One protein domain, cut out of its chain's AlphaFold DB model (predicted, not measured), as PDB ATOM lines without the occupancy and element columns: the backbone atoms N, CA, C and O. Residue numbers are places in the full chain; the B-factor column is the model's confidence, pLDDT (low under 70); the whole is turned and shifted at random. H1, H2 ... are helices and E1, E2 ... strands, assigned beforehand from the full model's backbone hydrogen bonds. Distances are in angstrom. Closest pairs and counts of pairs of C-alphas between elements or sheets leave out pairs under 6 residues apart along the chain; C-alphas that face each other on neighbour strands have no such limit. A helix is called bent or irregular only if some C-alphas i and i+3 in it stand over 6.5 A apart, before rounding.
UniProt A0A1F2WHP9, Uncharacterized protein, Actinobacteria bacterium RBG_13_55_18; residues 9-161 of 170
ATOM      1  N   ALA A   9     220.281 187.403 217.795       92.62
ATOM      2  CA  ALA A   9     220.708 186.641 216.631       92.62
ATOM      3  C   ALA A   9     221.614 187.525 215.778       92.62
ATOM      4  O   ALA A   9     221.471 188.751 215.779       92.62
ATOM      5  N   ARG A  10     222.544 186.925 215.040       89.56
ATOM      6  CA  ARG A  10     223.464 187.703 214.210       89.56
ATOM      7  C   ARG A  10     223.877 187.011 212.923       89.56
ATOM      8  O   ARG A  10     223.852 185.782 212.828       89.56
ATOM      9  N   SER A  11     224.378 187.830 212.010       88.81
ATOM     10  CA  SER A  11     225.124 187.401 210.834       88.81
ATOM     11  C   SER A  11     226.538 187.967 210.890       88.81
ATOM     12  O   SER A  11     226.733 189.109 211.292       88.81
ATOM     13  N   VAL A  12     227.545 187.168 210.546       85.38
ATOM     14  CA  VAL A  12     228.954 187.581 210.684       85.38
ATOM     15  C   VAL A  12     229.444 188.315 209.461       85.38
ATOM     16  O   VAL A  12     229.306 187.838 208.341       85.38
ATOM     17  N   ILE A  13     230.126 189.419 209.678       87.00
ATOM     18  CA  ILE A  13     230.767 190.148 208.601       87.00
ATOM     19  C   ILE A  13     231.947 189.332 208.036       87.00
ATOM     20  O   ILE A  13     232.806 188.881 208.788       87.00
ATOM     21  N   ILE A  14     231.987 189.153 206.715       88.88
ATOM     22  CA  ILE A  14     233.093 188.520 205.982       88.88
ATOM     23  C   ILE A  14     233.983 189.613 205.380       88.88
ATOM     24  O   ILE A  14     233.475 190.483 204.672       88.88
ATOM     25  N   SER A  15     235.295 189.558 205.622       89.31
ATOM     26  CA  SER A  15     236.262 190.507 205.045       89.31
ATOM     27  C   SER A  15     236.904 189.899 203.797       89.31
ATOM     28  O   SER A  15     237.753 189.013 203.904       89.31
ATOM     29  N   LEU A  16     236.439 190.310 202.613       88.88
ATOM     30  CA  LEU A  16     236.819 189.687 201.339       88.88
ATOM     31  C   LEU A  16     238.243 190.023 200.897       88.88
ATOM     32  O   LEU A  16     238.817 189.232 200.153       88.88
ATOM     33  N   SER A  17     238.838 191.115 201.387       90.25
ATOM     34  CA  SER A  17     240.266 191.403 201.169       90.25
ATOM     35  C   SER A  17     241.181 190.261 201.618       90.25
ATOM     36  O   SER A  17     242.271 190.099 201.083       90.25
ATOM     37  N   PHE A  18     240.714 189.418 202.542       88.25
ATOM     38  CA  PHE A  18     241.452 188.272 203.060       88.25
ATOM     39  C   PHE A  18     241.000 186.928 202.458       88.25
ATOM     40  O   PHE A  18     241.220 185.880 203.067       88.25
ATOM     41  N   MET A  19     240.343 186.918 201.290       88.50
ATOM     42  CA  MET A  19     239.846 185.689 200.638       88.50
ATOM     43  C   MET A  19     240.961 184.715 200.224       88.50
ATOM     44  O   MET A  19     240.683 183.550 199.957       88.50
ATOM     45  N   GLU A  20     242.216 185.148 200.177       87.62
ATOM     46  CA  GLU A  20     243.356 184.267 199.893       87.62
ATOM     47  C   GLU A  20     244.007 183.715 201.175       87.62
ATOM     48  O   GLU A  20     244.789 182.767 201.133       87.62
ATOM     49  N   GLU A  21     243.642 184.247 202.345       88.38
ATOM     50  CA  GLU A  21     244.239 183.879 203.629       88.38
ATOM     51  C   GLU A  21     243.435 182.788 204.351       88.38
ATOM     52  O   GLU A  21     242.674 183.039 205.295       88.38
ATOM     53  N   VAL A  22     243.641 181.540 203.932       85.25
ATOM     54  CA  VAL A  22     242.968 180.373 204.515       85.25
ATOM     55  C   VAL A  22     243.542 180.038 205.901       85.25
ATOM     56  O   VAL A  22     244.597 179.414 206.026       85.25
ATOM     57  N   ARG A  23     242.820 180.381 206.975       89.06
ATOM     58  CA  ARG A  23     243.201 180.048 208.363       89.06
ATOM     59  C   ARG A  23     242.435 178.831 208.890       89.06
ATOM     60  O   ARG A  23     241.586 178.954 209.766       89.06
ATOM     61  N   THR A  24     242.737 177.633 208.387       87.00
ATOM     62  CA  THR A  24     242.021 176.384 208.752       87.00
ATOM     63  C   THR A  24     241.941 176.121 210.263       87.00
ATOM     64  O   THR A  24     240.915 175.672 210.763       87.00
ATOM     65  N   HIS A  25     242.988 176.469 211.014       88.25
ATOM     66  CA  HIS A  25     243.045 176.326 212.474       88.25
ATOM     67  C   HIS A  25     242.104 177.277 213.244       88.25
ATOM     68  O   HIS A  25     241.880 177.088 214.437       88.25
ATOM     69  N   GLU A  26     241.542 178.290 212.579       90.31
ATOM     70  CA  GLU A  26     240.583 179.245 213.147       90.31
ATOM     71  C   GLU A  26     239.130 178.953 212.739       90.31
ATOM     72  O   GLU A  26     238.208 179.622 213.201       90.31
ATOM     73  N   GLN A  27     238.900 177.934 211.908       87.88
ATOM     74  CA  GLN A  27     237.596 177.604 211.323       87.88
ATOM     75  C   GLN A  27     236.761 176.650 212.200       87.88
ATOM     76  O   GLN A  27     235.857 175.969 211.725       87.88
ATOM     77  N   GLY A  28     237.027 176.587 213.505       87.88
ATOM     78  CA  GLY A  28     236.216 175.791 214.427       87.88
ATOM     79  C   GLY A  28     234.794 176.349 214.557       87.88
ATOM     80  O   GLY A  28     234.613 177.462 215.050       87.88
ATOM     81  N   ILE A  29     233.780 175.571 214.156       89.62
ATOM     82  CA  ILE A  29     232.361 175.918 214.316       89.62
ATOM     83  C   ILE A  29     231.639 174.911 215.218       89.62
ATOM     84  O   ILE A  29     231.681 173.703 215.005       89.62
ATOM     85  N   GLU A  30     230.935 175.423 216.227       92.00
ATOM     86  CA  GLU A  30     230.062 174.630 217.098       92.00
ATOM     87  C   GLU A  30     228.605 174.863 216.698       92.00
ATOM     88  O   GLU A  30     227.979 175.835 217.137       92.00
ATOM     89  N   PHE A  31     228.060 173.987 215.850       90.88
ATOM     90  CA  PHE A  31     226.650 174.049 215.467       90.88
ATOM     91  C   PHE A  31     225.724 173.863 216.672       90.88
ATOM     92  O   PHE A  31     226.057 173.211 217.663       90.88
ATOM     93  N   ARG A  32     224.545 174.477 216.579       88.00
ATOM     94  CA  ARG A  32     223.482 174.376 217.574       88.00
ATOM     95  C   ARG A  32     222.219 173.875 216.888       88.00
ATOM     96  O   ARG A  32     221.571 174.631 216.168       88.00
ATOM     97  N   ASP A  33     221.883 172.617 217.149       84.75
ATOM     98  CA  ASP A  33     220.673 171.975 216.622       84.75
ATOM     99  C   ASP A  33     219.495 172.043 217.622       84.75
ATOM    100  O   ASP A  33     218.345 171.823 217.252       84.75
ATOM    101  N   SER A  34     219.768 172.399 218.885       85.19
ATOM    102  CA  SER A  34     218.777 172.582 219.953       85.19
ATOM    103  C   SER A  34     218.383 174.053 220.168       85.19
ATOM    104  O   SER A  34     218.893 174.971 219.517       85.19
ATOM    105  N   ALA A  35     217.451 174.284 221.098       88.12
ATOM    106  CA  ALA A  35     217.046 175.623 221.508       88.12
ATOM    107  C   ALA A  35     218.233 176.452 222.035       88.12
ATOM    108  O   ALA A  35     219.242 175.936 222.514       88.12
ATOM    109  N   VAL A  36     218.109 177.776 221.941       91.19
ATOM    110  CA  VAL A  36     219.149 178.685 222.428       91.19
ATOM    111  C   VAL A  36     219.174 178.690 223.954       91.19
ATOM    112  O   VAL A  36     218.208 179.097 224.592       91.19
ATOM    113  N   GLU A  37     220.313 178.285 224.511       91.00
ATOM    114  CA  GLU A  37     220.596 178.299 225.944       91.00
ATOM    115  C   GLU A  37     221.576 179.409 226.321       91.00
ATOM    116  O   GLU A  37     222.419 179.823 225.507       91.00
ATOM    117  N   ALA A  38     221.450 179.853 227.573       93.56
ATOM    118  CA  ALA A  38     222.374 180.769 228.215       93.56
ATOM    119  C   ALA A  38     223.753 180.123 228.390       93.56
ATOM    120  O   ALA A  38     223.877 178.953 228.744       93.56
ATOM    121  N   GLU A  39     224.801 180.902 228.154       93.56
ATOM    122  CA  GLU A  39     226.182 180.441 228.200       93.56
ATOM    123  C   GLU A  39     227.083 181.554 228.728       93.56
ATOM    124  O   GLU A  39     227.022 182.704 228.284       93.56
ATOM    125  N   ARG A  40     227.951 181.223 229.685       94.25
ATOM    126  CA  ARG A  40     228.941 182.170 230.189       94.25
ATOM    127  C   ARG A  40     230.185 182.121 229.309       94.25
ATOM    128  O   ARG A  40     231.028 181.251 229.481       94.25
ATOM    129  N   VAL A  41     230.321 183.114 228.439       94.00
ATOM    130  CA  VAL A  41     231.527 183.334 227.638       94.00
ATOM    131  C   VAL A  41     232.293 184.524 228.215       94.00
ATOM    132  O   VAL A  41     231.693 185.554 228.516       94.00
ATOM    133  N   ILE A  42     233.605 184.382 228.423       92.19
ATOM    134  CA  ILE A  42     234.476 185.442 228.957       92.19
ATOM    135  C   ILE A  42     235.835 185.434 228.241       92.19
ATOM    136  O   ILE A  42     236.291 184.357 227.859       92.19
ATOM    137  N   PRO A  43     236.511 186.587 228.087       91.31
ATOM    138  CA  PRO A  43     237.865 186.652 227.541       91.31
ATOM    139  C   PRO A  43     238.833 185.663 228.198       91.31
ATOM    140  O   PRO A  43     238.915 185.591 229.423       91.31
ATOM    141  N   GLY A  44     239.571 184.925 227.367       90.12
ATOM    142  CA  GLY A  44     240.564 183.935 227.799       90.12
ATOM    143  C   GLY A  44     240.009 182.535 228.091       90.12
ATOM    144  O   GLY A  44     240.796 181.608 228.244       90.12
ATOM    145  N   ALA A  45     238.685 182.351 228.142       91.69
ATOM    146  CA  ALA A  45     238.082 181.020 228.227       91.69
ATOM    147  C   ALA A  45     238.056 180.321 226.858       91.69
ATOM    148  O   ALA A  45     238.093 180.975 225.817       91.69
ATOM    149  N   ARG A  46     237.918 178.992 226.838       92.50
ATOM    150  CA  ARG A  46     237.877 178.208 225.590       92.50
ATOM    151  C   ARG A  46     236.736 178.644 224.669       92.50
ATOM    152  O   ARG A  46     236.903 178.738 223.461       92.50
ATOM    153  N   GLU A  47     235.583 178.961 225.243       93.00
ATOM    154  CA  GLU A  47     234.397 179.423 224.527       93.00
ATOM    155  C   GLU A  47     234.652 180.759 223.822       93.00
ATOM    156  O   GLU A  47     234.035 181.029 222.795       93.00
ATOM    157  N   TRP A  48     235.572 181.581 224.343       92.62
ATOM    158  CA  TRP A  48     235.962 182.852 223.736       92.62
ATOM    159  C   TRP A  48     236.597 182.653 222.368       92.62
ATOM    160  O   TRP A  48     236.363 183.458 221.469       92.62
ATOM    161  N   ASP A  49     237.368 181.580 222.183       92.06
ATOM    162  CA  ASP A  49     238.146 181.327 220.969       92.06
ATOM    163  C   ASP A  49     237.291 181.124 219.718       92.06
ATOM    164  O   ASP A  49     237.792 181.301 218.609       92.06
ATOM    165  N   ARG A  50     235.977 180.901 219.864       92.44
ATOM    166  CA  ARG A  50     235.029 180.901 218.734       92.44
ATOM    167  C   ARG A  50     235.040 182.212 217.948       92.44
ATOM    168  O   ARG A  50     234.550 182.244 216.827       92.44
ATOM    169  N   HIS A  51     235.580 183.298 218.508       89.25
ATOM    170  CA  HIS A  51     235.742 184.552 217.777       89.25
ATOM    171  C   HIS A  51     236.728 184.476 216.612       89.25
ATOM    172  O   HIS A  51     236.602 185.269 215.682       89.25
ATOM    173  N   LYS A  52     237.670 183.526 216.641       90.38
ATOM    174  CA  LYS A  52     238.646 183.302 215.565       90.38
ATOM    175  C   LYS A  52     237.961 182.916 214.250       90.38
ATOM    176  O   LYS A  52     238.399 183.320 213.177       90.38
ATOM    177  N   LEU A  53     236.792 182.275 214.335       88.31
ATOM    178  CA  LEU A  53     235.942 181.979 213.178       88.31
ATOM    179  C   LEU A  53     235.546 183.244 212.391       88.31
ATOM    180  O   LEU A  53     235.166 183.147 211.231       88.31
ATOM    181  N   TYR A  54     235.610 184.430 213.004       85.19
ATOM    182  CA  TYR A  54     235.189 185.696 212.389       85.19
ATOM    183  C   TYR A  54     236.363 186.487 211.813       85.19
ATOM    184  O   TYR A  54     236.151 187.553 211.241       85.19
ATOM    185  N   ASN A  55     237.591 185.993 211.977       86.00
ATOM    186  CA  ASN A  55     238.763 186.620 211.393       86.00
ATOM    187  C   ASN A  55     238.739 186.461 209.870       86.00
ATOM    188  O   ASN A  55     238.368 185.403 209.346       86.00
ATOM    189  N   ALA A  56     239.206 187.501 209.174       85.81
ATOM    190  CA  ALA A  56     239.451 187.460 207.737       85.81
ATOM    191  C   ALA A  56     238.224 186.976 206.934       85.81
ATOM    192  O   ALA A  56     237.097 187.437 207.151       85.81
ATOM    193  N   ALA A  57     238.440 186.042 206.007       87.44
ATOM    194  CA  ALA A  57     237.408 185.420 205.195       87.44
ATOM    195  C   ALA A  57     237.022 184.015 205.695       87.44
ATOM    196  O   ALA A  57     236.452 183.243 204.931       87.44
ATOM    197  N   ASN A  58     237.290 183.645 206.956       87.50
ATOM    198  CA  ASN A  58     237.089 182.267 207.435       87.50
ATOM    199  C   ASN A  58     235.684 181.719 207.147       87.50
ATOM    200  O   ASN A  58     235.551 180.591 206.683       87.50
ATOM    201  N   LEU A  59     234.639 182.531 207.336       83.88
ATOM    202  CA  LEU A  59     233.252 182.141 207.056       83.88
ATOM    203  C   LEU A  59     232.874 182.107 205.570       83.88
ATOM    204  O   LEU A  59     231.842 181.532 205.228       83.88
ATOM    205  N   TYR A  60     233.685 182.684 204.684       84.56
ATOM    206  CA  TYR A  60     233.460 182.623 203.239       84.56
ATOM    207  C   TYR A  60     233.516 181.180 202.729       84.56
ATOM    208  O   TYR A  60     232.620 180.746 202.006       84.56
ATOM    209  N   TYR A  61     234.500 180.402 203.185       78.56
ATOM    210  CA  TYR A  61     234.653 178.995 202.799       78.56
ATOM    211  C   TYR A  61     233.538 178.102 203.350       78.56
ATOM    212  O   TYR A  61     233.298 177.011 202.839       78.56
ATOM    213  N   PHE A  62     232.785 178.592 204.342       74.00
ATOM    214  CA  PHE A  62     231.578 177.916 204.799       74.00
ATOM    215  C   PHE A  62     230.369 178.092 203.889       74.00
ATOM    216  O   PHE A  62     229.359 177.412 204.044       74.00
ATOM    217  N   ARG A  63     230.439 178.997 202.919       67.50
ATOM    218  CA  ARG A  63     229.389 179.127 201.914       67.50
ATOM    219  C   ARG A  63     229.552 178.109 200.789       67.50
ATOM    220  O   ARG A  63     228.557 177.707 200.208       67.50
ATOM    221  N   THR A  64     230.785 177.720 200.468       62.75
ATOM    222  CA  THR A  64     231.073 176.828 199.334       62.75
ATOM    223  C   THR A  64     230.890 175.353 199.682       62.75
ATOM    224  O   THR A  64     230.517 174.574 198.814       62.75
ATOM    225  N   ALA A  65     231.113 174.968 200.940       64.69
ATOM    226  CA  ALA A  65     230.966 173.583 201.396       64.69
ATOM    227  C   ALA A  65     229.551 173.220 201.898       64.69
ATOM    228  O   ALA A  65     229.317 172.067 202.259       64.69
ATOM    229  N   TRP A  66     228.608 174.167 201.931       66.62
ATOM    230  CA  TRP A  66     227.271 173.946 202.486       66.62
ATOM    231  C   TRP A  66     226.168 174.399 201.537       66.62
ATOM    232  O   TRP A  66     226.281 175.429 200.878       66.62
ATOM    233  N   ASP A  67     225.081 173.626 201.524       65.38
ATOM    234  CA  ASP A  67     223.842 173.966 200.835       65.38
ATOM    235  C   ASP A  67     223.316 175.315 201.353       65.38
ATOM    236  O   ASP A  67     222.901 175.451 202.511       65.38
ATOM    237  N   SER A  68     223.381 176.333 200.493       62.66
ATOM    238  CA  SER A  68     222.987 177.706 200.803       62.66
ATOM    239  C   SER A  68     221.495 177.839 201.112       62.66
ATOM    240  O   SER A  68     221.091 178.864 201.664       62.66
ATOM    241  N   GLU A  69     220.689 176.818 200.810       63.53
ATOM    242  CA  GLU A  69     219.251 176.806 201.073       63.53
ATOM    243  C   GLU A  69     218.900 176.512 202.538       63.53
ATOM    244  O   GLU A  69     217.761 176.731 202.960       63.53
ATOM    245  N   ARG A  70     219.861 176.068 203.364       76.94
ATOM    246  CA  ARG A  70     219.607 175.714 204.771       76.94
ATOM    247  C   ARG A  70     220.413 176.565 205.741       76.94
ATOM    248  O   ARG A  70     221.583 176.304 206.016       76.94
ATOM    249  N   GLN A  71     219.743 177.543 206.349       84.19
ATOM    250  CA  GLN A  71     220.318 178.306 207.453       84.19
ATOM    251  C   GLN A  71     220.531 177.424 208.689       84.19
ATOM    252  O   GLN A  71     219.605 176.769 209.171       84.19
ATOM    253  N   ARG A  72     221.744 177.455 209.248       88.25
ATOM    254  CA  ARG A  72     222.092 176.774 210.502       88.25
ATOM    255  C   ARG A  72     222.483 177.769 211.583       88.25
ATOM    256  O   ARG A  72     223.026 178.839 211.304       88.25
ATOM    257  N   LYS A  73     222.230 177.384 212.834       90.81
ATOM    258  CA  LYS A  73     222.653 178.134 214.017       90.81
ATOM    259  C   LYS A  73     223.972 177.581 214.542       90.81
ATOM    260  O   LYS A  73     224.222 176.379 214.466       90.81
ATOM    261  N   TYR A  74     224.794 178.442 215.122       92.06
ATOM    262  CA  TYR A  74     226.012 178.037 215.821       92.06
ATOM    263  C   TYR A  74     226.283 178.937 217.031       92.06
ATOM    264  O   TYR A  74     225.756 180.053 217.141       92.06
ATOM    265  N   LYS A  75     227.092 178.430 217.964       93.56
ATOM    266  CA  LYS A  75     227.476 179.137 219.189       93.56
ATOM    267  C   LYS A  75     228.450 180.276 218.897       93.56
ATOM    268  O   LYS A  75     229.342 180.157 218.063       93.56
ATOM    269  N   VAL A  76     228.305 181.379 219.625       92.00
ATOM    270  CA  VAL A  76     229.081 182.611 219.410       92.00
ATOM    271  C   VAL A  76     229.901 182.985 220.643       92.00
ATOM    272  O   VAL A  76     229.669 182.450 221.725       92.00
ATOM    273  N   ALA A  77     230.862 183.898 220.470       89.19
ATOM    274  CA  ALA A  77     231.699 184.410 221.557       89.19
ATOM    275  C   ALA A  77     231.711 185.938 221.671       89.19
ATOM    276  O   ALA A  77     231.179 186.486 222.629       89.19
ATOM    277  N   ARG A  78     232.307 186.628 220.691       77.75
ATOM    278  CA  ARG A  78     232.324 188.097 220.580       77.75
ATOM    279  C   ARG A  78     232.131 188.522 219.140       77.75
ATOM    280  O   ARG A  78     232.700 187.889 218.253       77.75
ATOM    281  N   VAL A  79     231.346 189.566 218.896       63.59
ATOM    282  CA  VAL A  79     230.968 189.929 217.530       63.59
ATOM    283  C   VAL A  79     230.783 191.429 217.384       63.59
ATOM    284  O   VAL A  79     230.084 192.027 218.192       63.59
ATOM    285  N   GLY A  80     231.334 191.979 216.298       71.75
ATOM    286  CA  GLY A  80     230.962 193.292 215.785       71.75
ATOM    287  C   GLY A  80     229.921 193.208 214.667       71.75
ATOM    288  O   GLY A  80     230.055 192.389 213.755       71.75
ATOM    289  N   GLY A  81     228.912 194.080 214.736       79.25
ATOM    290  CA  GLY A  81     227.974 194.375 213.645       79.25
ATOM    291  C   GLY A  81     226.949 193.287 213.282       79.25
ATOM    292  O   GLY A  81     227.017 192.142 213.723       79.25
ATOM    293  N   CYS A  82     225.953 193.688 212.481       90.06
ATOM    294  CA  CYS A  82     224.885 192.836 211.931       90.06
ATOM    295  C   CYS A  82     224.190 191.926 212.961       90.06
ATOM    296  O   CYS A  82     223.987 190.726 212.748       90.06
ATOM    297  N   VAL A  83     223.794 192.536 214.082       91.62
ATOM    298  CA  VAL A  83     223.099 191.882 215.194       91.62
ATOM    299  C   VAL A  83     221.666 192.395 215.303       91.62
ATOM    300  O   VAL A  83     221.418 193.597 215.235       91.62
ATOM    301  N   MET A  84     220.729 191.480 215.536       92.69
ATOM    302  CA  MET A  84     219.365 191.789 215.947       92.69
ATOM    303  C   MET A  84     219.170 191.387 217.408       92.69
ATOM    304  O   MET A  84     219.322 190.217 217.768       92.69
ATOM    305  N   TYR A  85     218.795 192.356 218.237       93.69
ATOM    306  CA  TYR A  85     218.550 192.160 219.664       93.69
ATOM    307  C   TYR A  85     217.063 191.970 219.962       93.69
ATOM    308  O   TYR A  85     216.195 192.562 219.316       93.69
ATOM    309  N   ASP A  86     216.766 191.181 220.990       94.69
ATOM    310  CA  ASP A  86     215.515 191.324 221.725       94.69
ATOM    311  C   ASP A  86     215.644 192.542 222.655       94.69
ATOM    312  O   ASP A  86     216.515 192.586 223.529       94.69
ATOM    313  N   ALA A  87     214.817 193.561 222.421       93.94
ATOM    314  CA  ALA A  87     214.950 194.849 223.092       93.94
ATOM    315  C   ALA A  87     214.701 194.763 224.605       93.94
ATOM    316  O   ALA A  87     215.379 195.449 225.371       93.94
ATOM    317  N   ASP A  88     213.767 193.923 225.049       94.25
ATOM    318  CA  ASP A  88     213.424 193.813 226.468       94.25
ATOM    319  C   ASP A  88     214.517 193.072 227.230       94.25
ATOM    320  O   ASP A  88     214.937 193.512 228.299       94.25
ATOM    321  N   ARG A  89     215.080 192.020 226.629       95.12
ATOM    322  CA  ARG A  89     216.238 191.305 227.190       95.12
ATOM    323  C   ARG A  89     217.482 192.170 227.233       95.12
ATOM    324  O   ARG A  89     218.223 192.121 228.209       95.12
ATOM    325  N   LEU A  90     217.712 192.968 226.188       94.94
ATOM    326  CA  LEU A  90     218.824 193.912 226.160       94.94
ATOM    327  C   LEU A  90     218.695 194.922 227.304       94.94
ATOM    328  O   LEU A  90     219.670 195.149 228.014       94.94
ATOM    329  N   ARG A  91     217.502 195.485 227.532       94.94
ATOM    330  CA  ARG A  91     217.253 196.397 228.662       94.94
ATOM    331  C   ARG A  91     217.417 195.712 230.014       94.94
ATOM    332  O   ARG A  91     218.038 196.296 230.898       94.94
ATOM    333  N   ASP A  92     216.919 194.489 230.160       94.19
ATOM    334  CA  ASP A  92     217.021 193.721 231.404       94.19
ATOM    335  C   ASP A  92     218.482 193.450 231.815       94.19
ATOM    336  O   ASP A  92     218.813 193.530 232.999       94.19
ATOM    337  N   VAL A  93     219.392 193.226 230.859       93.31
ATOM    338  CA  VAL A  93     220.831 193.088 231.160       93.31
ATOM    339  C   VAL A  93     221.571 194.427 231.305       93.31
ATOM    340  O   VAL A  93     222.794 194.449 231.442       93.31
ATOM    341  N   GLY A  94     220.848 195.550 231.296       91.25
ATOM    342  CA  GLY A  94     221.395 196.898 231.458       91.25
ATOM    343  C   GLY A  94     221.781 197.600 230.154       91.25
ATOM    344  O   GLY A  94     222.299 198.718 230.213       91.25
ATOM    345  N   ALA A  95     221.502 196.989 229.001       91.00
ATOM    346  CA  ALA A  95     221.770 197.505 227.662       91.00
ATOM    347  C   ALA A  95     223.189 198.084 227.539       91.00
ATOM    348  O   ALA A  95     224.162 197.452 227.941       91.00
ATOM    349  N   PHE A  96     223.295 199.304 227.019       89.94
ATOM    350  CA  PHE A  96     224.540 200.047 226.856       89.94
ATOM    351  C   PHE A  96     224.728 201.114 227.946       89.94
ATOM    352  O   PHE A  96     225.475 202.066 227.762       89.94
ATOM    353  N   ASN A  97     224.069 200.993 229.106       84.12
ATOM    354  CA  ASN A  97     224.080 202.049 230.132       84.12
ATOM    355  C   ASN A  97     225.459 202.304 230.772       84.12
ATOM    356  O   ASN A  97     225.634 203.303 231.469       84.12
ATOM    357  N   PHE A  98     226.432 201.417 230.550       79.12
ATOM    358  CA  PHE A  98     227.835 201.607 230.934       79.12
ATOM    359  C   PHE A  98     228.594 202.560 229.989       79.12
ATOM    360  O   PHE A  98     229.685 203.014 230.328       79.12
ATOM    361  N   TRP A  99     228.040 202.861 228.812       72.25
ATOM    362  CA  TRP A  99     228.662 203.659 227.761       72.25
ATOM    363  C   TRP A  99     228.249 205.131 227.878       72.25
ATOM    364  O   TRP A  99     227.351 205.611 227.192       72.25
ATOM    365  N   LYS A 100     228.908 205.871 228.770       70.00
ATOM    366  CA  LYS A 100     228.725 207.323 228.888       70.00
ATOM    367  C   LYS A 100     230.093 208.009 228.874       70.00
ATOM    368  O   LYS A 100     230.843 207.865 229.832       70.00
ATOM    369  N   HIS A 101     230.382 208.736 227.790       73.19
ATOM    370  CA  HIS A 101     231.628 209.489 227.550       73.19
ATOM    371  C   HIS A 101     232.921 208.648 227.602       73.19
ATOM    372  O   HIS A 101     233.763 208.877 228.470       73.19
ATOM    373  N   PRO A 102     233.101 207.651 226.714       74.81
ATOM    374  CA  PRO A 102     234.349 206.899 226.674       74.81
ATOM    375  C   PRO A 102     235.476 207.708 225.999       74.81
ATOM    376  O   PRO A 102     235.187 208.654 225.259       74.81
ATOM    377  N   PRO A 103     236.747 207.318 226.190       74.25
ATOM    378  CA  PRO A 103     237.844 207.824 225.372       74.25
ATOM    379  C   PRO A 103     237.688 207.407 223.891       74.25
ATOM    380  O   PRO A 103     236.971 206.447 223.598       74.25
ATOM    381  N   PRO A 104     238.349 208.091 222.941       76.62
ATOM    382  CA  PRO A 104     238.291 207.747 221.515       76.62
ATOM    383  C   PRO A 104     238.763 206.323 221.173       76.62
ATOM    384  O   PRO A 104     238.265 205.717 220.231       76.62
ATOM    385  N   GLU A 105     239.701 205.768 221.942       83.06
ATOM    386  CA  GLU A 105     240.311 204.445 221.731       83.06
ATOM    387  C   GLU A 105     239.492 203.295 222.348       83.06
ATOM    388  O   GLU A 105     239.948 202.157 222.482       83.06
ATOM    389  N   TYR A 106     238.271 203.587 222.781       82.69
ATOM    390  CA  TYR A 106     237.388 202.626 223.422       82.69
ATOM    391  C   TYR A 106     236.757 201.671 222.413       82.69
ATOM    392  O   TYR A 106     236.368 202.073 221.318       82.69
ATOM    393  N   SER A 107     236.638 200.389 222.770       88.12
ATOM    394  CA  SER A 107     236.011 199.404 221.884       88.12
ATOM    395  C   SER A 107     235.385 198.220 222.618       88.12
ATOM    396  O   SER A 107     235.750 197.896 223.750       88.12
ATOM    397  N   GLY A 108     234.486 197.513 221.932       88.62
ATOM    398  CA  GLY A 108     233.907 196.249 222.398       88.62
ATOM    399  C   GLY A 108     232.689 196.432 223.300       88.62
ATOM    400  O   GLY A 108     232.349 195.549 224.086       88.62
ATOM    401  N   GLU A 109     232.036 197.577 223.225       89.50
ATOM    402  CA  GLU A 109     230.803 197.887 223.932       89.50
ATOM    403  C   GLU A 109     229.630 197.010 223.495       89.50
ATOM    404  O   GLU A 109     228.908 196.475 224.338       89.50
ATOM    405  N   ASP A 110     229.497 196.765 222.197       90.38
ATOM    406  CA  ASP A 110     228.577 195.773 221.646       90.38
ATOM    407  C   ASP A 110     228.902 194.362 222.138       90.38
ATOM    408  O   ASP A 110     228.005 193.640 222.580       90.38
ATOM    409  N   VAL A 111     230.181 193.994 222.171       92.00
ATOM    410  CA  VAL A 111     230.638 192.713 222.709       92.00
ATOM    411  C   VAL A 111     230.276 192.585 224.187       92.00
ATOM    412  O   VAL A 111     229.765 191.547 224.595       92.00
ATOM    413  N   LEU A 112     230.492 193.615 225.009       92.00
ATOM    414  CA  LEU A 112     230.167 193.558 226.434       92.00
ATOM    415  C   LEU A 112     228.661 193.353 226.663       92.00
ATOM    416  O   LEU A 112     228.279 192.491 227.461       92.00
ATOM    417  N   ALA A 113     227.814 194.075 225.925       92.81
ATOM    418  CA  ALA A 113     226.364 193.890 225.964       92.81
ATOM    419  C   ALA A 113     225.960 192.469 225.524       92.81
ATOM    420  O   ALA A 113     225.160 191.807 226.193       92.81
ATOM    421  N   GLN A 114     226.565 191.952 224.451       94.00
ATOM    422  CA  GLN A 114     226.342 190.584 223.976       94.00
ATOM    423  C   GLN A 114     226.773 189.529 224.999       94.00
ATOM    424  O   GLN A 114     226.072 188.536 225.152       94.00
ATOM    425  N   LEU A 115     227.869 189.721 225.741       94.19
ATOM    426  CA  LEU A 115     228.301 188.776 226.781       94.19
ATOM    427  C   LEU A 115     227.313 188.718 227.948       94.19
ATOM    428  O   LEU A 115     227.068 187.646 228.504       94.19
ATOM    429  N   HIS A 116     226.716 189.853 228.320       93.75
ATOM    430  CA  HIS A 116     225.656 189.874 229.326       93.75
ATOM    431  C   HIS A 116     224.388 189.166 228.832       93.75
ATOM    432  O   HIS A 116     223.800 188.384 229.582       93.75
ATOM    433  N   LEU A 117     224.018 189.359 227.561       95.00
ATOM    434  CA  LEU A 117     222.934 188.609 226.927       95.00
ATOM    435  C   LEU A 117     223.239 187.113 226.852       95.00
ATOM    436  O   LEU A 117     222.395 186.324 227.258       95.00
ATOM    437  N   LEU A 118     224.436 186.713 226.414       94.50
ATOM    438  CA  LEU A 118     224.860 185.310 226.365       94.50
ATOM    439  C   LEU A 118     224.693 184.655 227.733       94.50
ATOM    440  O   LEU A 118     224.045 183.616 227.836       94.50
ATOM    441  N   LYS A 119     225.182 185.313 228.789       94.75
ATOM    442  CA  LYS A 119     225.135 184.794 230.157       94.75
ATOM    443  C   LYS A 119     223.712 184.553 230.676       94.75
ATOM    444  O   LYS A 119     223.538 183.652 231.490       94.75
ATOM    445  N   ARG A 120     222.722 185.357 230.272       95.12
ATOM    446  CA  ARG A 120     221.356 185.301 230.834       95.12
ATOM    447  C   ARG A 120     220.318 184.684 229.901       95.12
ATOM    448  O   ARG A 120     219.425 183.982 230.358       95.12
ATOM    449  N   TYR A 121     220.440 184.950 228.610       94.62
ATOM    450  CA  TYR A 121     219.462 184.616 227.580       94.62
ATOM    451  C   TYR A 121     220.082 183.894 226.384       94.62
ATOM    452  O   TYR A 121     219.374 183.567 225.443       94.62
ATOM    453  N   GLY A 122     221.395 183.686 226.347       93.94
ATOM    454  CA  GLY A 122     222.049 183.099 225.186       93.94
ATOM    455  C   GLY A 122     221.978 183.976 223.930       93.94
ATOM    456  O   GLY A 122     221.473 185.101 223.911       93.94
ATOM    457  N   GLY A 123     222.503 183.428 222.845       93.81
ATOM    458  CA  GLY A 123     222.553 184.057 221.534       93.81
ATOM    459  C   GLY A 123     223.133 183.086 220.517       93.81
ATOM    460  O   GLY A 123     223.710 182.059 220.887       93.81
ATOM    461  N   PHE A 124     222.947 183.377 219.236       93.56
ATOM    462  CA  PHE A 124     223.445 182.514 218.170       93.56
ATOM    463  C   PHE A 124     223.844 183.305 216.931       93.56
ATOM    464  O   PHE A 124     223.377 184.421 216.689       93.56
ATOM    465  N   GLY A 125     224.718 182.695 216.137       91.75
ATOM    466  CA  GLY A 125     225.012 183.144 214.790       91.75
ATOM    467  C   GLY A 125     224.299 182.297 213.756       91.75
ATOM    468  O   GLY A 125     223.994 181.132 214.008       91.75
ATOM    469  N   ILE A 126     224.035 182.909 212.608       89.44
ATOM    470  CA  ILE A 126     223.412 182.281 211.448       89.44
ATOM    471  C   ILE A 126     224.477 182.086 210.368       89.44
ATOM    472  O   ILE A 126     225.340 182.947 210.166       89.44
ATOM    473  N   ILE A 127     224.439 180.931 209.711       87.69
ATOM    474  CA  ILE A 127     225.266 180.605 208.550       87.69
ATOM    475  C   ILE A 127     224.377 179.997 207.448       87.69
ATOM    476  O   ILE A 127     223.485 179.222 207.796       87.69
ATOM    477  N   PRO A 128     224.569 180.331 206.157       86.38
ATOM    478  CA  PRO A 128     225.524 181.311 205.628       86.38
ATOM    479  C   PRO A 128     225.196 182.744 206.075       86.38
ATOM    480  O   PRO A 128     224.039 183.084 206.297       86.38
ATOM    481  N   SER A 129     226.229 183.579 206.234       82.00
ATOM    482  CA  SER A 129     226.049 184.930 206.778       82.00
ATOM    483  C   SER A 129     225.434 185.922 205.777       82.00
ATOM    484  O   SER A 129     224.573 186.724 206.135       82.00
ATOM    485  N   GLY A 130     225.904 185.910 204.526       85.25
ATOM    486  CA  GLY A 130     225.492 186.885 203.506       85.25
ATOM    487  C   GLY A 130     225.906 188.342 203.778       85.25
ATOM    488  O   GLY A 130     225.488 189.226 203.037       85.25
ATOM    489  N   VAL A 131     226.710 188.604 204.814       88.44
ATOM    490  CA  VAL A 131     227.167 189.946 205.205       88.44
ATOM    491  C   VAL A 131     228.650 190.131 204.887       88.44
ATOM    492  O   VAL A 131     229.464 189.259 205.190       88.44
ATOM    493  N   TYR A 132     229.001 191.298 204.343       89.00
ATOM    494  CA  TYR A 132     230.353 191.645 203.903       89.00
ATOM    495  C   TYR A 132     230.846 192.942 204.548       89.00
ATOM    496  O   TYR A 132     230.063 193.862 204.787       89.00
ATOM    497  N   HIS A 133     232.140 192.996 204.859       87.88
ATOM    498  CA  HIS A 133     232.779 194.164 205.456       87.88
ATOM    499  C   HIS A 133     232.974 195.252 204.399       87.88
ATOM    500  O   HIS A 133     233.405 194.959 203.289       87.88
ATOM    501  N   GLN A 134     232.697 196.510 204.753       88.69
ATOM    502  CA  GLN A 134     232.971 197.646 203.864       88.69
ATOM    503  C   GLN A 134     234.475 197.958 203.760       88.69
ATOM    504  O   GLN A 134     234.887 198.654 202.843       88.69
ATOM    505  N   GLU A 135     235.286 197.475 204.712       85.12
ATOM    506  CA  GLU A 135     236.752 197.631 204.724       85.12
ATOM    507  C   GLU A 135     237.245 199.088 204.752       85.12
ATOM    508  O   GLU A 135     238.414 199.368 204.503       85.12
ATOM    509  N   LEU A 136     236.382 200.022 205.170       85.62
ATOM    510  CA  LEU A 136     236.804 201.379 205.506       85.62
ATOM    511  C   LEU A 136     237.668 201.378 206.781       85.62
ATOM    512  O   LEU A 136     237.380 200.614 207.710       85.62
ATOM    513  N   PRO A 137     238.672 202.271 206.888       81.69
ATOM    514  CA  PRO A 137     239.579 202.365 208.036       81.69
ATOM    515  C   PRO A 137     238.911 203.037 209.252       81.69
ATOM    516  O   PRO A 137     239.430 203.977 209.841       81.69
ATOM    517  N   THR A 138     237.729 202.558 209.630       77.06
ATOM    518  CA  THR A 138     236.936 203.011 210.785       77.06
ATOM    519  C   THR A 138     237.217 202.186 212.040       77.06
ATOM    520  O   THR A 138     236.715 202.486 213.121       77.06
ATOM    521  N   THR A 139     238.022 201.128 211.910       77.00
ATOM    522  CA  THR A 139     238.370 200.246 213.022       77.00
ATOM    523  C   THR A 139     239.364 200.928 213.954       77.00
ATOM    524  O   THR A 139     240.469 201.281 213.540       77.00
ATOM    525  N   VAL A 140     239.002 201.028 215.235       81.06
ATOM    526  CA  VAL A 140     239.920 201.445 216.300       81.06
ATOM    527  C   VAL A 140     241.085 200.448 216.375       81.06
ATOM    528  O   VAL A 140     240.891 199.267 216.690       81.06
ATOM    529  N   GLN A 141     242.287 200.920 216.040       80.75
ATOM    530  CA  GLN A 141     243.520 200.119 216.046       80.75
ATOM    531  C   GLN A 141     244.044 199.916 217.466       80.75
ATOM    532  O   GLN A 141     244.480 198.826 217.837       80.75
ATOM    533  N   ASP A 142     243.948 200.962 218.281       83.31
ATOM    534  CA  ASP A 142     244.328 200.908 219.679       83.31
ATOM    535  C   ASP A 142     243.267 200.170 220.504       83.31
ATOM    536  O   ASP A 142     242.145 200.631 220.683       83.31
ATOM    537  N   ARG A 143     243.625 198.988 221.008       82.62
ATOM    538  CA  ARG A 143     242.735 198.130 221.803       82.62
ATOM    539  C   ARG A 143     243.062 198.148 223.296       82.62
ATOM    540  O   ARG A 143     242.643 197.233 224.011       82.62
ATOM    541  N   ARG A 144     243.788 199.163 223.794       82.81
ATOM    542  CA  ARG A 144     244.080 199.327 225.234       82.81
ATOM    543  C   ARG A 144     242.805 199.350 226.081       82.81
ATOM    544  O   ARG A 144     242.790 198.786 227.176       82.81
ATOM    545  N   PHE A 145     241.718 199.905 225.540       84.50
ATOM    546  CA  PHE A 145     240.411 199.964 226.193       84.50
ATOM    547  C   PHE A 145     239.379 199.005 225.566       84.50
ATOM    548  O   PHE A 145     238.264 199.395 225.222       84.50
ATOM    549  N   ASP A 146     239.753 197.728 225.422       88.19
ATOM    550  CA  ASP A 146     238.836 196.621 225.088       88.19
ATOM    551  C   ASP A 146     237.953 196.285 226.302       88.19
ATOM    552  O   ASP A 146     238.399 195.707 227.302       88.19
ATOM    553  N   LEU A 147     236.684 196.671 226.218       88.00
ATOM    554  CA  LEU A 147     235.724 196.596 227.310       88.00
ATOM    555  C   LEU A 147     235.553 195.206 227.936       88.00
ATOM    556  O   LEU A 147     235.648 195.091 229.164       88.00
ATOM    557  N   PRO A 148     235.299 194.147 227.147       89.06
ATOM    558  CA  PRO A 148     235.244 192.790 227.663       89.06
ATOM    559  C   PRO A 148     236.464 192.433 228.509       89.06
ATOM    560  O   PRO A 148     236.307 191.897 229.608       89.06
ATOM    561  N   LYS A 149     237.676 192.758 228.044       89.00
ATOM    562  CA  LYS A 149     238.911 192.464 228.787       89.00
ATOM    563  C   LYS A 149     239.021 193.298 230.061       89.00
ATOM    564  O   LYS A 149     239.374 192.764 231.111       89.00
ATOM    565  N   LEU A 150     238.680 194.583 230.014       87.50
ATOM    566  CA  LEU A 150     238.681 195.440 231.204       87.50
ATOM    567  C   LEU A 150     237.727 194.913 232.289       87.50
ATOM    568  O   LEU A 150     238.101 194.835 233.460       87.50
ATOM    569  N   VAL A 151     236.515 194.507 231.908       86.56
ATOM    570  CA  VAL A 151     235.495 194.041 232.858       86.56
ATOM    571  C   VAL A 151     235.808 192.648 233.398       86.56
ATOM    572  O   VAL A 151     235.773 192.437 234.609       86.56
ATOM    573  N   TYR A 152     236.111 191.689 232.522       86.31
ATOM    574  CA  TYR A 152     236.237 190.284 232.917       86.31
ATOM    575  C   TYR A 152     237.659 189.867 233.290       86.31
ATOM    576  O   TYR A 152     237.809 189.009 234.155       86.31
ATOM    577  N   SER A 153     238.689 190.453 232.673       84.69
ATOM    578  CA  SER A 153     240.089 190.116 232.964       84.69
ATOM    579  C   SER A 153     240.691 191.040 234.022       84.69
ATOM    580  O   SER A 153     241.395 190.562 234.903       84.69
ATOM    581  N   LYS A 154     240.393 192.351 233.980       80.50
ATOM    582  CA  LYS A 154     240.886 193.328 234.978       80.50
ATOM    583  C   LYS A 154     239.904 193.591 236.134       80.50
ATOM    584  O   LYS A 154     240.203 194.395 237.012       80.50
ATOM    585  N   GLY A 155     238.734 192.944 236.145       79.25
ATOM    586  CA  GLY A 155     237.758 193.038 237.240       79.25
ATOM    587  C   GLY A 155     237.108 194.416 237.408       79.25
ATOM    588  O   GLY A 155     236.553 194.720 238.468       79.25
ATOM    589  N   ILE A 156     237.171 195.276 236.388       80.50
ATOM    590  CA  ILE A 156     236.592 196.617 236.448       80.50
ATOM    591  C   ILE A 156     235.065 196.502 236.433       80.50
ATOM    592  O   ILE A 156     234.469 195.958 235.505       80.50
ATOM    593  N   LYS A 157     234.396 197.051 237.453       78.44
ATOM    594  CA  LYS A 157     232.927 197.071 237.483       78.44
ATOM    595  C   LYS A 157     232.407 197.926 236.320       78.44
ATOM    596  O   LYS A 157     232.852 199.070 236.211       78.44
ATOM    597  N   PRO A 158     231.406 197.476 235.539       73.56
ATOM    598  CA  PRO A 158     230.901 198.247 234.402       73.56
ATOM    599  C   PRO A 158     230.450 199.672 234.760       73.56
ATOM    600  O   PRO A 158     230.723 200.621 234.038       73.56
ATOM    601  N   ARG A 159     229.835 199.862 235.934       69.50
ATOM    602  CA  ARG A 159     229.438 201.198 236.424       69.50
ATOM    603  C   ARG A 159     230.619 202.122 236.746       69.50
ATOM    604  O   ARG A 159     230.448 203.330 236.732       69.50
ATOM    605  N   SER A 160     231.796 201.561 237.023       66.50
ATOM    606  CA  SER A 160     233.031 202.309 237.313       66.50
ATOM    607  C   SER A 160     233.856 202.645 236.066       66.50
ATOM    608  O   SER A 160     234.971 203.149 236.186       66.50
ATOM    609  N   LEU A 161     233.343 202.307 234.880       65.75
ATOM    610  CA  LEU A 161     233.881 202.783 233.605       65.75
ATOM    611  C   LEU A 161     233.474 204.242 233.347       65.75
ATOM    612  O   LEU A 161     234.166 204.960 232.635       65.75
TER     613      LEU A 161
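This is residues 9 to 161 of the 170 residues of an uncharacterized protein of Actinobacteria bacterium RBG_13_55_18 (UniProt A0A1F2WHP9). A small, twisted sheet of four strands, E2, E4, E1 and E3, sits among long loops, with helix H4 at one end of it and helices H3 and H5 packed on H4. H1 and H2 graze the sheet, and H6 lies beyond H5, the element centre farthest from the mean of the C-alphas. The printed part has 153 residues with six named helices and four named strands, in the order E1 H1 H2 E2 E3 H3 H4 E4 H5 H6; the sheet runs E2 E4 E1 E3 and is mixed. The class is mixed, helices and strands, with under half of the residues in named elements. The whole is compact, with a radius of gyration of the C-alphas of 15.7 A and spans of 46 by 36 by 26 A.

Find C-alpha 9 at (220.708, 186.641, 216.631); from there E1, residues 9 to 14, runs 16.4 A. E4, residues 123 to 132, covers 20.7 A and bends by 86 degrees at residue 128. The shorter strands are E2, residues 72 to 74, and E3, residues 83 to 85. H4, residues 109 to 121, starts at C-alpha 109 at (230.803, 197.887, 223.932) and runs 17.8 A. H1, residues 46 to 54, measures 15.4 A; it is neither bent nor irregular, but only just: C-alphas 48 and 51 are 6.2 A apart. Then look for H2 at 61 to 64, H3 at 87 to 92, H5 at 147 to 152 and H6 at 158 to 161, ending at C-alpha 161 at (233.881, 202.783, 233.605).

Start with E4 and E1, parallel inner strands, where N 126 and O 10 are 2.9 A apart. Edge strand E2 is antiparallel to E4, with N 72 and O 127 at 2.9 A; edge strand E3 is antiparallel to E1, with N 84 and O 9 at 2.8 A. The sheet is only just strongly twisted, its C-alphas up to 4.0 A off the best plane. H4 only grazes it, with residues 110 to 118; H2 only grazes it, the C-alphas of Arg 63 and Pro 128 closest at 5.8 A. H1 is only just on the sheet, with 5 pairs of C-alphas within 10 A, and only grazes it with residues 50 to 54. H3 and H4 touch, about perpendicular at 80 degrees, the C-alphas of Leu 90 and Leu 117 closest at 6.8 A. H5 touches residues 109 to 112 of H4 alone, the same way at a steep tilt of 42 degrees, the C-alphas of Leu 112 and Pro 148 closest at 5.3 A. H6 is close to H5 but not clearly touching, the C-alphas of Val 151 and Pro 158 closest at 6.4 A. In H3, H4 and H5 every O i to N i+4 pair is within hydrogen-bond range; in H1 0 of 5 are, but 5 of 6 O i to N i+3 pairs; H2 and H6 are too short for an i+4 pair.

The C-alphas of Asp 67 and Ser 160, the two farthest apart, are 47.1 A apart. The printed part has no cut. The links E1 to H1, H3 to H4 and E4 to H5 are long; in the first, residues 31 to 32 pair antiparallel with residues 73 to 74 of E2. The mean pLDDT of the printed part is 86.0; residues 63 to 69, 79 and 159 to 161 are under 70.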